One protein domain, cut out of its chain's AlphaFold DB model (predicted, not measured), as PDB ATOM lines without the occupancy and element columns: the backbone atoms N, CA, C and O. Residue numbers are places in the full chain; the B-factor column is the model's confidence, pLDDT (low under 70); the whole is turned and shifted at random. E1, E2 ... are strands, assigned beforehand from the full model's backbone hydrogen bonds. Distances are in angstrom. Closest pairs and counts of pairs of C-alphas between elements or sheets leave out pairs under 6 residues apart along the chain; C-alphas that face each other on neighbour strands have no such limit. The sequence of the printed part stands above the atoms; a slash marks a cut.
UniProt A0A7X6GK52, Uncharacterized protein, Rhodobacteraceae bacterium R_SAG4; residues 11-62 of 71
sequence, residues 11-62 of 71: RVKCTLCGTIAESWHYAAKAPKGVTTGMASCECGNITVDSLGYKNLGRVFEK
ATOM      1  N   ARG A  11       4.362  34.690  48.471       89.81
ATOM      2  CA  ARG A  11       3.687  33.843  49.460       89.81
ATOM      3  C   ARG A  11       3.429  34.636  50.724       89.81
ATOM      4  O   ARG A  11       4.368  35.205  51.278       89.81
ATOM      5  N   VAL A  12       2.195  34.602  51.209       89.25
ATOM      6  CA  VAL A  12       1.822  35.205  52.492       89.25
ATOM      7  C   VAL A  12       0.964  34.229  53.270       89.25
ATOM      8  O   VAL A  12       0.049  33.612  52.730       89.25
ATOM      9  N   LYS A  13       1.283  34.067  54.553       91.38
ATOM     10  CA  LYS A  13       0.502  33.232  55.460       91.38
ATOM     11  C   LYS A  13      -0.657  34.050  56.013       91.38
ATOM     12  O   LYS A  13      -0.434  35.090  56.627       91.38
ATOM     13  N   CYS A  14      -1.877  33.562  55.827       89.19
ATOM     14  CA  CYS A  14      -3.046  34.134  56.472       89.19
ATOM     15  C   CYS A  14      -2.954  33.908  57.982       89.19
ATOM     16  O   CYS A  14      -2.769  32.778  58.435       89.19
ATOM     17  N   THR A  15      -3.097  34.969  58.768       87.56
ATOM     18  CA  THR A  15      -3.112  34.886  60.234       87.56
ATOM     19  C   THR A  15      -4.427  34.323  60.776       87.56
ATOM     20  O   THR A  15      -4.421  33.790  61.880       87.56
ATOM     21  N   LEU A  16      -5.524  34.380  60.003       86.69
ATOM     22  CA  LEU A  16      -6.831  33.856  60.414       86.69
ATOM     23  C   LEU A  16      -6.967  32.345  60.202       86.69
ATOM     24  O   LEU A  16      -7.169  31.611  61.160       86.69
ATOM     25  N   CYS A  17      -6.856  31.863  58.960       88.31
ATOM     26  CA  CYS A  17      -7.004  30.432  58.663       88.31
ATOM     27  C   CYS A  17      -5.677  29.658  58.677       88.31
ATOM     28  O   CYS A  17      -5.671  28.440  58.559       88.31
ATOM     29  N   GLY A  18      -4.534  30.345  58.773       88.06
ATOM     30  CA  GLY A  18      -3.213  29.713  58.709       88.06
ATOM     31  C   GLY A  18      -2.763  29.298  57.302       88.06
ATOM     32  O   GLY A  18      -1.587  28.962  57.133       88.06
ATOM     33  N   THR A  19      -3.645  29.350  56.299       91.50
ATOM     34  CA  THR A  19      -3.360  28.965  54.909       91.50
ATOM     35  C   THR A  19      -2.382  29.932  54.244       91.50
ATOM     36  O   THR A  19      -2.443  31.147  54.443       91.50
ATOM     37  N   ILE A  20      -1.478  29.396  53.422       90.69
ATOM     38  CA  ILE A  20      -0.545  30.193  52.620       90.69
ATOM     39  C   ILE A  20      -1.226  30.555  51.303       90.69
ATOM     40  O   ILE A  20      -1.500  29.678  50.489       90.69
ATOM     41  N   ALA A  21      -1.466  31.845  51.089       89.75
ATOM     42  CA  ALA A  21      -1.868  32.356  49.791       89.75
ATOM     43  C   ALA A  21      -0.612  32.502  48.915       89.75
ATOM     44  O   ALA A  21       0.353  33.171  49.303       89.75
ATOM     45  N   GLU A  22      -0.607  31.833  47.763       89.62
ATOM     46  CA  GLU A  22       0.505  31.822  46.811       89.62
ATOM     47  C   GLU A  22       0.068  32.449  45.485       89.62
ATOM     48  O   GLU A  22      -0.806  31.917  44.810       89.62
ATOM     49  N   SER A  23       0.712  33.550  45.093       89.00
ATOM     50  CA  SER A  23       0.476  34.228  43.815       89.00
ATOM     51  C   SER A  23       1.723  34.210  42.939       89.00
ATOM     52  O   SER A  23       2.840  34.486  43.388       89.00
ATOM     53  N   TRP A  24       1.518  33.933  41.655       88.50
ATOM     54  CA  TRP A  24       2.543  34.011  40.621       88.50
ATOM     55  C   TRP A  24       2.312  35.238  39.747       88.50
ATOM     56  O   TRP A  24       1.180  35.537  39.385       88.50
ATOM     57  N   HIS A  25       3.375  35.943  39.365       87.12
ATOM     58  CA  HIS A  25       3.242  37.055  38.421       87.12
ATOM     59  C   HIS A  25       2.758  36.530  37.057       87.12
ATOM     60  O   HIS A  25       3.147  35.438  36.654       87.12
ATOM     61  N   TYR A  26       1.955  37.292  36.312       81.69
ATOM     62  CA  TYR A  26       1.404  36.831  35.022       81.69
ATOM     63  C   TYR A  26       2.489  36.493  33.983       81.69
ATOM     64  O   TYR A  26       2.315  35.596  33.167       81.69
ATOM     65  N   ALA A  27       3.633  37.183  34.033       82.62
ATOM     66  CA  ALA A  27       4.792  36.900  33.178       82.62
ATOM     67  C   ALA A  27       5.744  35.831  33.759       82.62
ATOM     68  O   ALA A  27       6.840  35.627  33.238       82.62
ATOM     69  N   ALA A  28       5.386  35.195  34.878       81.06
ATOM     70  CA  ALA A  28       6.174  34.126  35.476       81.06
ATOM     71  C   ALA A  28       6.061  32.835  34.665       81.06
ATOM     72  O   ALA A  28       4.975  32.459  34.230       81.06
ATOM     73  N   LYS A  29       7.154  32.068  34.570       80.88
ATOM     74  CA  LYS A  29       7.046  30.639  34.253       80.88
ATOM     75  C   LYS A  29       6.562  29.891  35.492       80.88
ATOM     76  O   LYS A  29       7.364  29.348  36.250       80.88
ATOM     77  N   ALA A  30       5.254  29.921  35.705       77.88
ATOM     78  CA  ALA A  30       4.607  29.203  36.785       77.88
ATOM     79  C   ALA A  30       4.469  27.700  36.442       77.88
ATOM     80  O   ALA A  30       4.325  27.344  35.266       77.88
ATOM     81  N   PRO A  31       4.552  26.794  37.432       79.56
ATOM     82  CA  PRO A  31       4.312  25.368  37.225       79.56
ATOM     83  C   PRO A  31       2.875  25.094  36.750       79.56
ATOM     84  O   PRO A  31       1.952  25.855  37.026       79.56
ATOM     85  N   LYS A  32       2.661  23.996  36.018       78.88
ATOM     86  CA  LYS A  32       1.317  23.635  35.537       78.88
ATOM     87  C   LYS A  32       0.379  23.389  36.724       78.88
ATOM     88  O   LYS A  32       0.709  22.597  37.600       78.88
ATOM     89  N   GLY A  33      -0.789  24.032  36.708       77.25
ATOM     90  CA  GLY A  33      -1.830  23.860  37.726       77.25
ATOM     91  C   GLY A  33      -1.841  24.913  38.836       77.25
ATOM     92  O   GLY A  33      -2.651  24.786  39.747       77.25
ATOM     93  N   VAL A  34      -0.991  25.945  38.771       78.44
ATOM     94  CA  VAL A  34      -1.061  27.081  39.706       78.44
ATOM     95  C   VAL A  34      -1.701  28.303  39.060       78.44
ATOM     96  O   VAL A  34      -1.587  28.524  37.853       78.44
ATOM     97  N   THR A  35      -2.350  29.115  39.886       74.12
ATOM     98  CA  THR A  35      -2.994  30.355  39.457       74.12
ATOM     99  C   THR A  35      -1.961  31.474  39.333       74.12
ATOM    100  O   THR A  35      -1.204  31.760  40.264       74.12
ATOM    101  N   THR A  36      -1.929  32.122  38.171       83.94
ATOM    102  CA  THR A  36      -1.164  33.354  37.936       83.94
ATOM    103  C   THR A  36      -2.050  34.579  38.141       83.94
ATOM    104  O   THR A  36      -3.221  34.557  37.773       83.94
ATOM    105  N   GLY A  37      -1.482  35.665  38.656       85.12
ATOM    106  CA  GLY A  37      -2.210  36.862  39.066       85.12
ATOM    107  C   GLY A  37      -2.605  36.792  40.537       85.12
ATOM    108  O   GLY A  37      -1.853  36.267  41.360       85.12
ATOM    109  N   MET A  38      -3.773  37.328  40.874       88.50
ATOM    110  CA  MET A  38      -4.244  37.390  42.257       88.50
ATOM    111  C   MET A  38      -4.619  36.000  42.780       88.50
ATOM    112  O   MET A  38      -5.266  35.224  42.079       88.50
ATOM    113  N   ALA A  39      -4.238  35.702  44.019       88.94
ATOM    114  CA  ALA A  39      -4.577  34.451  44.685       88.94
ATOM    115  C   ALA A  39      -5.044  34.706  46.115       88.94
ATOM    116  O   ALA A  39      -4.387  35.421  46.872       88.94
ATOM    117  N   SER A  40      -6.163  34.102  46.493       89.62
ATOM    118  CA  SER A  40      -6.761  34.259  47.819       89.62
ATOM    119  C   SER A  40      -6.402  33.086  48.726       89.62
ATOM    120  O   SER A  40      -6.174  31.972  48.251       89.62
ATOM    121  N   CYS A  41      -6.367  33.308  50.039       88.94
ATOM    122  CA  CYS A  41      -6.386  32.194  50.984       88.94
ATOM    123  C   CYS A  41      -7.762  31.504  50.991       88.94
ATOM    124  O   CYS A  41      -8.750  32.057  50.512       88.94
ATOM    125  N   GLU A  42      -7.834  30.315  51.593       87.38
ATOM    126  CA  GLU A  42      -9.056  29.496  51.642       87.38
ATOM    127  C   GLU A  42     -10.255  30.214  52.281       87.38
ATOM    128  O   GLU A  42     -11.372  30.104  51.792       87.38
ATOM    129  N   CYS A  43     -10.028  31.008  53.332       85.81
ATOM    130  CA  CYS A  43     -11.097  31.776  53.973       85.81
ATOM    131  C   CYS A  43     -11.402  33.112  53.274       85.81
ATOM    132  O   CYS A  43     -12.249  33.863  53.749       85.81
ATOM    133  N   GLY A  44     -10.678  33.455  52.203       86.44
ATOM    134  CA  GLY A  44     -10.830  34.722  51.487       86.44
ATOM    135  C   GLY A  44     -10.415  35.968  52.279       86.44
ATOM    136  O   GLY A  44     -10.661  37.081  51.823       86.44
ATOM    137  N   ASN A  45      -9.787  35.814  53.452       88.38
ATOM    138  CA  ASN A  45      -9.365  36.948  54.275       88.38
ATOM    139  C   ASN A  45      -8.186  37.713  53.675       88.38
ATOM    140  O   ASN A  45      -8.084  38.918  53.865       88.38
ATOM    141  N   ILE A  46      -7.268  37.021  53.002       90.31
ATOM    142  CA  ILE A  46      -6.152  37.664  52.314       90.31
ATOM    143  C   ILE A  46      -6.165  37.290  50.841       90.31
ATOM    144  O   ILE A  46      -6.378  36.128  50.494       90.31
ATOM    145  N   THR A  47      -5.862  38.268  50.000       90.19
ATOM    146  CA  THR A  47      -5.592  38.094  48.577       90.19
ATOM    147  C   THR A  47      -4.220  38.665  48.284       90.19
ATOM    148  O   THR A  47      -3.913  39.797  48.648       90.19
ATOM    149  N   VAL A  48      -3.365  37.879  47.648       90.06
ATOM    150  CA  VAL A  48      -1.997  38.257  47.315       90.06
ATOM    151  C   VAL A  48      -1.836  38.425  45.814       90.06
ATOM    152  O   VAL A  48      -2.413  37.677  45.031       90.06
ATOM    153  N   ASP A  49      -1.025  39.397  45.414       88.88
ATOM    154  CA  ASP A  49      -0.709  39.692  44.018       88.88
ATOM    155  C   ASP A  49       0.799  39.897  43.859       88.88
ATOM    156  O   ASP A  49       1.383  40.833  44.410       88.88
ATOM    157  N   SER A  50       1.457  38.994  43.136       87.25
ATOM    158  CA  SER A  50       2.892  39.062  42.877       87.25
ATOM    159  C   SER A  50       3.199  40.132  41.835       87.25
ATOM    160  O   SER A  50       2.723  40.057  40.707       87.25
ATOM    161  N   LEU A  51       4.082  41.075  42.176       84.81
ATOM    162  CA  LEU A  51       4.551  42.122  41.259       84.81
ATOM    163  C   LEU A  51       5.718  41.659  40.365       84.81
ATOM    164  O   LEU A  51       6.303  42.461  39.642       84.81
ATOM    165  N   GLY A  52       6.114  40.383  40.435       79.38
ATOM    166  CA  GLY A  52       7.226  39.836  39.645       79.38
ATOM    167  C   GLY A  52       8.622  40.196  40.172       79.38
ATOM    168  O   GLY A  52       9.638  39.897  39.537       79.38
ATOM    169  N   TYR A  53       8.696  40.800  41.357       78.19
ATOM    170  CA  TYR A  53       9.938  41.103  42.060       78.19
ATOM    171  C   TYR A  53      10.140  40.144  43.239       78.19
ATOM    172  O   TYR A  53       9.191  39.637  43.834       78.19
ATOM    173  N   LYS A  54      11.402  39.887  43.604       71.75
ATOM    174  CA  LYS A  54      11.731  38.972  44.707       71.75
ATOM    175  C   LYS A  54      11.093  39.460  46.015       71.75
ATOM    176  O   LYS A  54      11.452  40.533  46.490       71.75
ATOM    177  N   ASN A  55      10.227  38.632  46.608       71.06
ATOM    178  CA  ASN A  55       9.518  38.897  47.870       71.06
ATOM    179  C   ASN A  55       8.699  40.199  47.876       71.06
ATOM    180  O   ASN A  55       8.463  40.773  48.934       71.06
ATOM    181  N   LEU A  56       8.290  40.673  46.702       80.06
ATOM    182  CA  LEU A  56       7.539  41.908  46.544       80.06
ATOM    183  C   LEU A  56       6.213  41.590  45.862       80.06
ATOM    184  O   LEU A  56       6.165  41.026  44.767       80.06
ATOM    185  N   GLY A  57       5.143  41.973  46.534       85.44
ATOM    186  CA  GLY A  57       3.776  41.762  46.109       85.44
ATOM    187  C   GLY A  57       2.846  42.665  46.898       85.44
ATOM    188  O   GLY A  57       3.263  43.331  47.849       85.44
ATOM    189  N   ARG A  58       1.588  42.703  46.481       87.56
ATOM    190  CA  ARG A  58       0.513  43.378  47.201       87.56
ATOM    191  C   ARG A  58      -0.252  42.346  48.012       87.56
ATOM    192  O   ARG A  58      -0.443  41.219  47.557       87.56
ATOM    193  N   VAL A  59      -0.665  42.736  49.210       88.56
ATOM    194  CA  VAL A  59      -1.542  41.945  50.072       88.56
ATOM    195  C   VAL A  59      -2.782  42.781  50.317       88.56
ATOM    196  O   VAL A  59      -2.685  43.911  50.786       88.56
ATOM    197  N   PHE A  60      -3.927  42.229  49.961       87.19
ATOM    198  CA  PHE A  60      -5.235  42.789  50.233       87.19
ATOM    199  C   PHE A  60      -5.825  41.972  51.370       87.19
ATOM    200  O   PHE A  60      -6.148  40.801  51.192       87.19
ATOM    201  N   GLU A  61      -5.913  42.569  52.547       84.88
ATOM    202  CA  GLU A  61      -6.592  41.964  53.685       84.88
ATOM    203  C   GLU A  61      -8.043  42.451  53.671       84.88
ATOM    204  O   GLU A  61      -8.293  43.657  53.596       84.88
ATOM    205  N   LYS A  62      -9.007  41.527  53.713       74.06
ATOM    206  CA  LYS A  62     -10.424  41.851  53.879       74.06
ATOM    207  C   LYS A  62     -10.566  42.395  55.302       74.06
ATOM    208  O   LYS A  62     -10.594  41.634  56.265       74.06
TER     209      LYS A  62
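Overview. This is residues 11 to 62 of the 71 residues of an uncharacterized protein of Rhodobacteraceae bacterium R_SAG4 (UniProt A0A7X6GK52). Two antiparallel hairpins of unequal size make up the body: the short hairpin of E1 and E2 packs partly over one face of the longer hairpin of E3 and E4. A wide loop, residues 24 to 45, joins the two hairpins and comes back beside E3, where its residues 39 to 40 pair with residues 47 to 48 of that strand. The printed part has 52 residues with no named helix and four named strands, E1, E2, E3 and E4 in order along the chain, in two antiparallel sheets, E1 - E2 and E3 - E4. The class is all strand, though under half of the residues, 21 of 52, are in named elements. The whole is compact, with a radius of gyration of the C-alphas of 10.4 A and spans of 30 by 22 by 14 A.

Arrangement. E1, residues 11 to 13, and E2, residues 20 to 23, form a hairpin of antiparallel neighbour strands, with 156 degrees between their directions. N 21 and O 12 are 2.8 A apart and N 12 and O 21 are 3.0 A apart, both within hydrogen-bond range. E3, residues 46 to 53, has 7 pairs of C-alphas within 8 A of E2, the closest being those of Ser 23 and Ser 50, 5.5 A apart. The closest C-alphas of E1 and E3 are those of Val 12 and Val 48, 7.1 A apart. E4, residues 56 to 61, is the antiparallel neighbour of E3, at 166 degrees, and the two form a hairpin. N 47 and O 60 are 2.8 A apart, and N 49 and O 58 are 2.9 A apart, within hydrogen-bond range. The closest C-alphas of E1 and E4 are those of Val 12 and Val 59, 7.9 A apart, while E2 and E4 are apart.

Along the chain. E1, residues 11 to 13, begins at C-alpha 11 at (3.687, 33.843, 49.460). E2 runs from Ile 20 to Ser 23. E3, from Ile 46 to Tyr 53, is the longest strand by residues and measures 19.4 A from first to last C-alpha; its C-alpha 46 is at (-6.152, 37.664, 52.314). E4, from Leu 56 to Glu 61, measures 15.8 A and ends at C-alpha 61 at (-6.592, 41.964, 53.685).

Size, cuts and confidence. The two C-alphas farthest apart are those of Leu 16 and Lys 29, 29.8 A. The printed part has no cut. The link from E1 to E2 is short, with 6 residues; that from E2 to E3 is long, with 22; and that from E3 to E4 is tight, with 2. The mean pLDDT of the printed part is 85.0, and no printed residue is under 70.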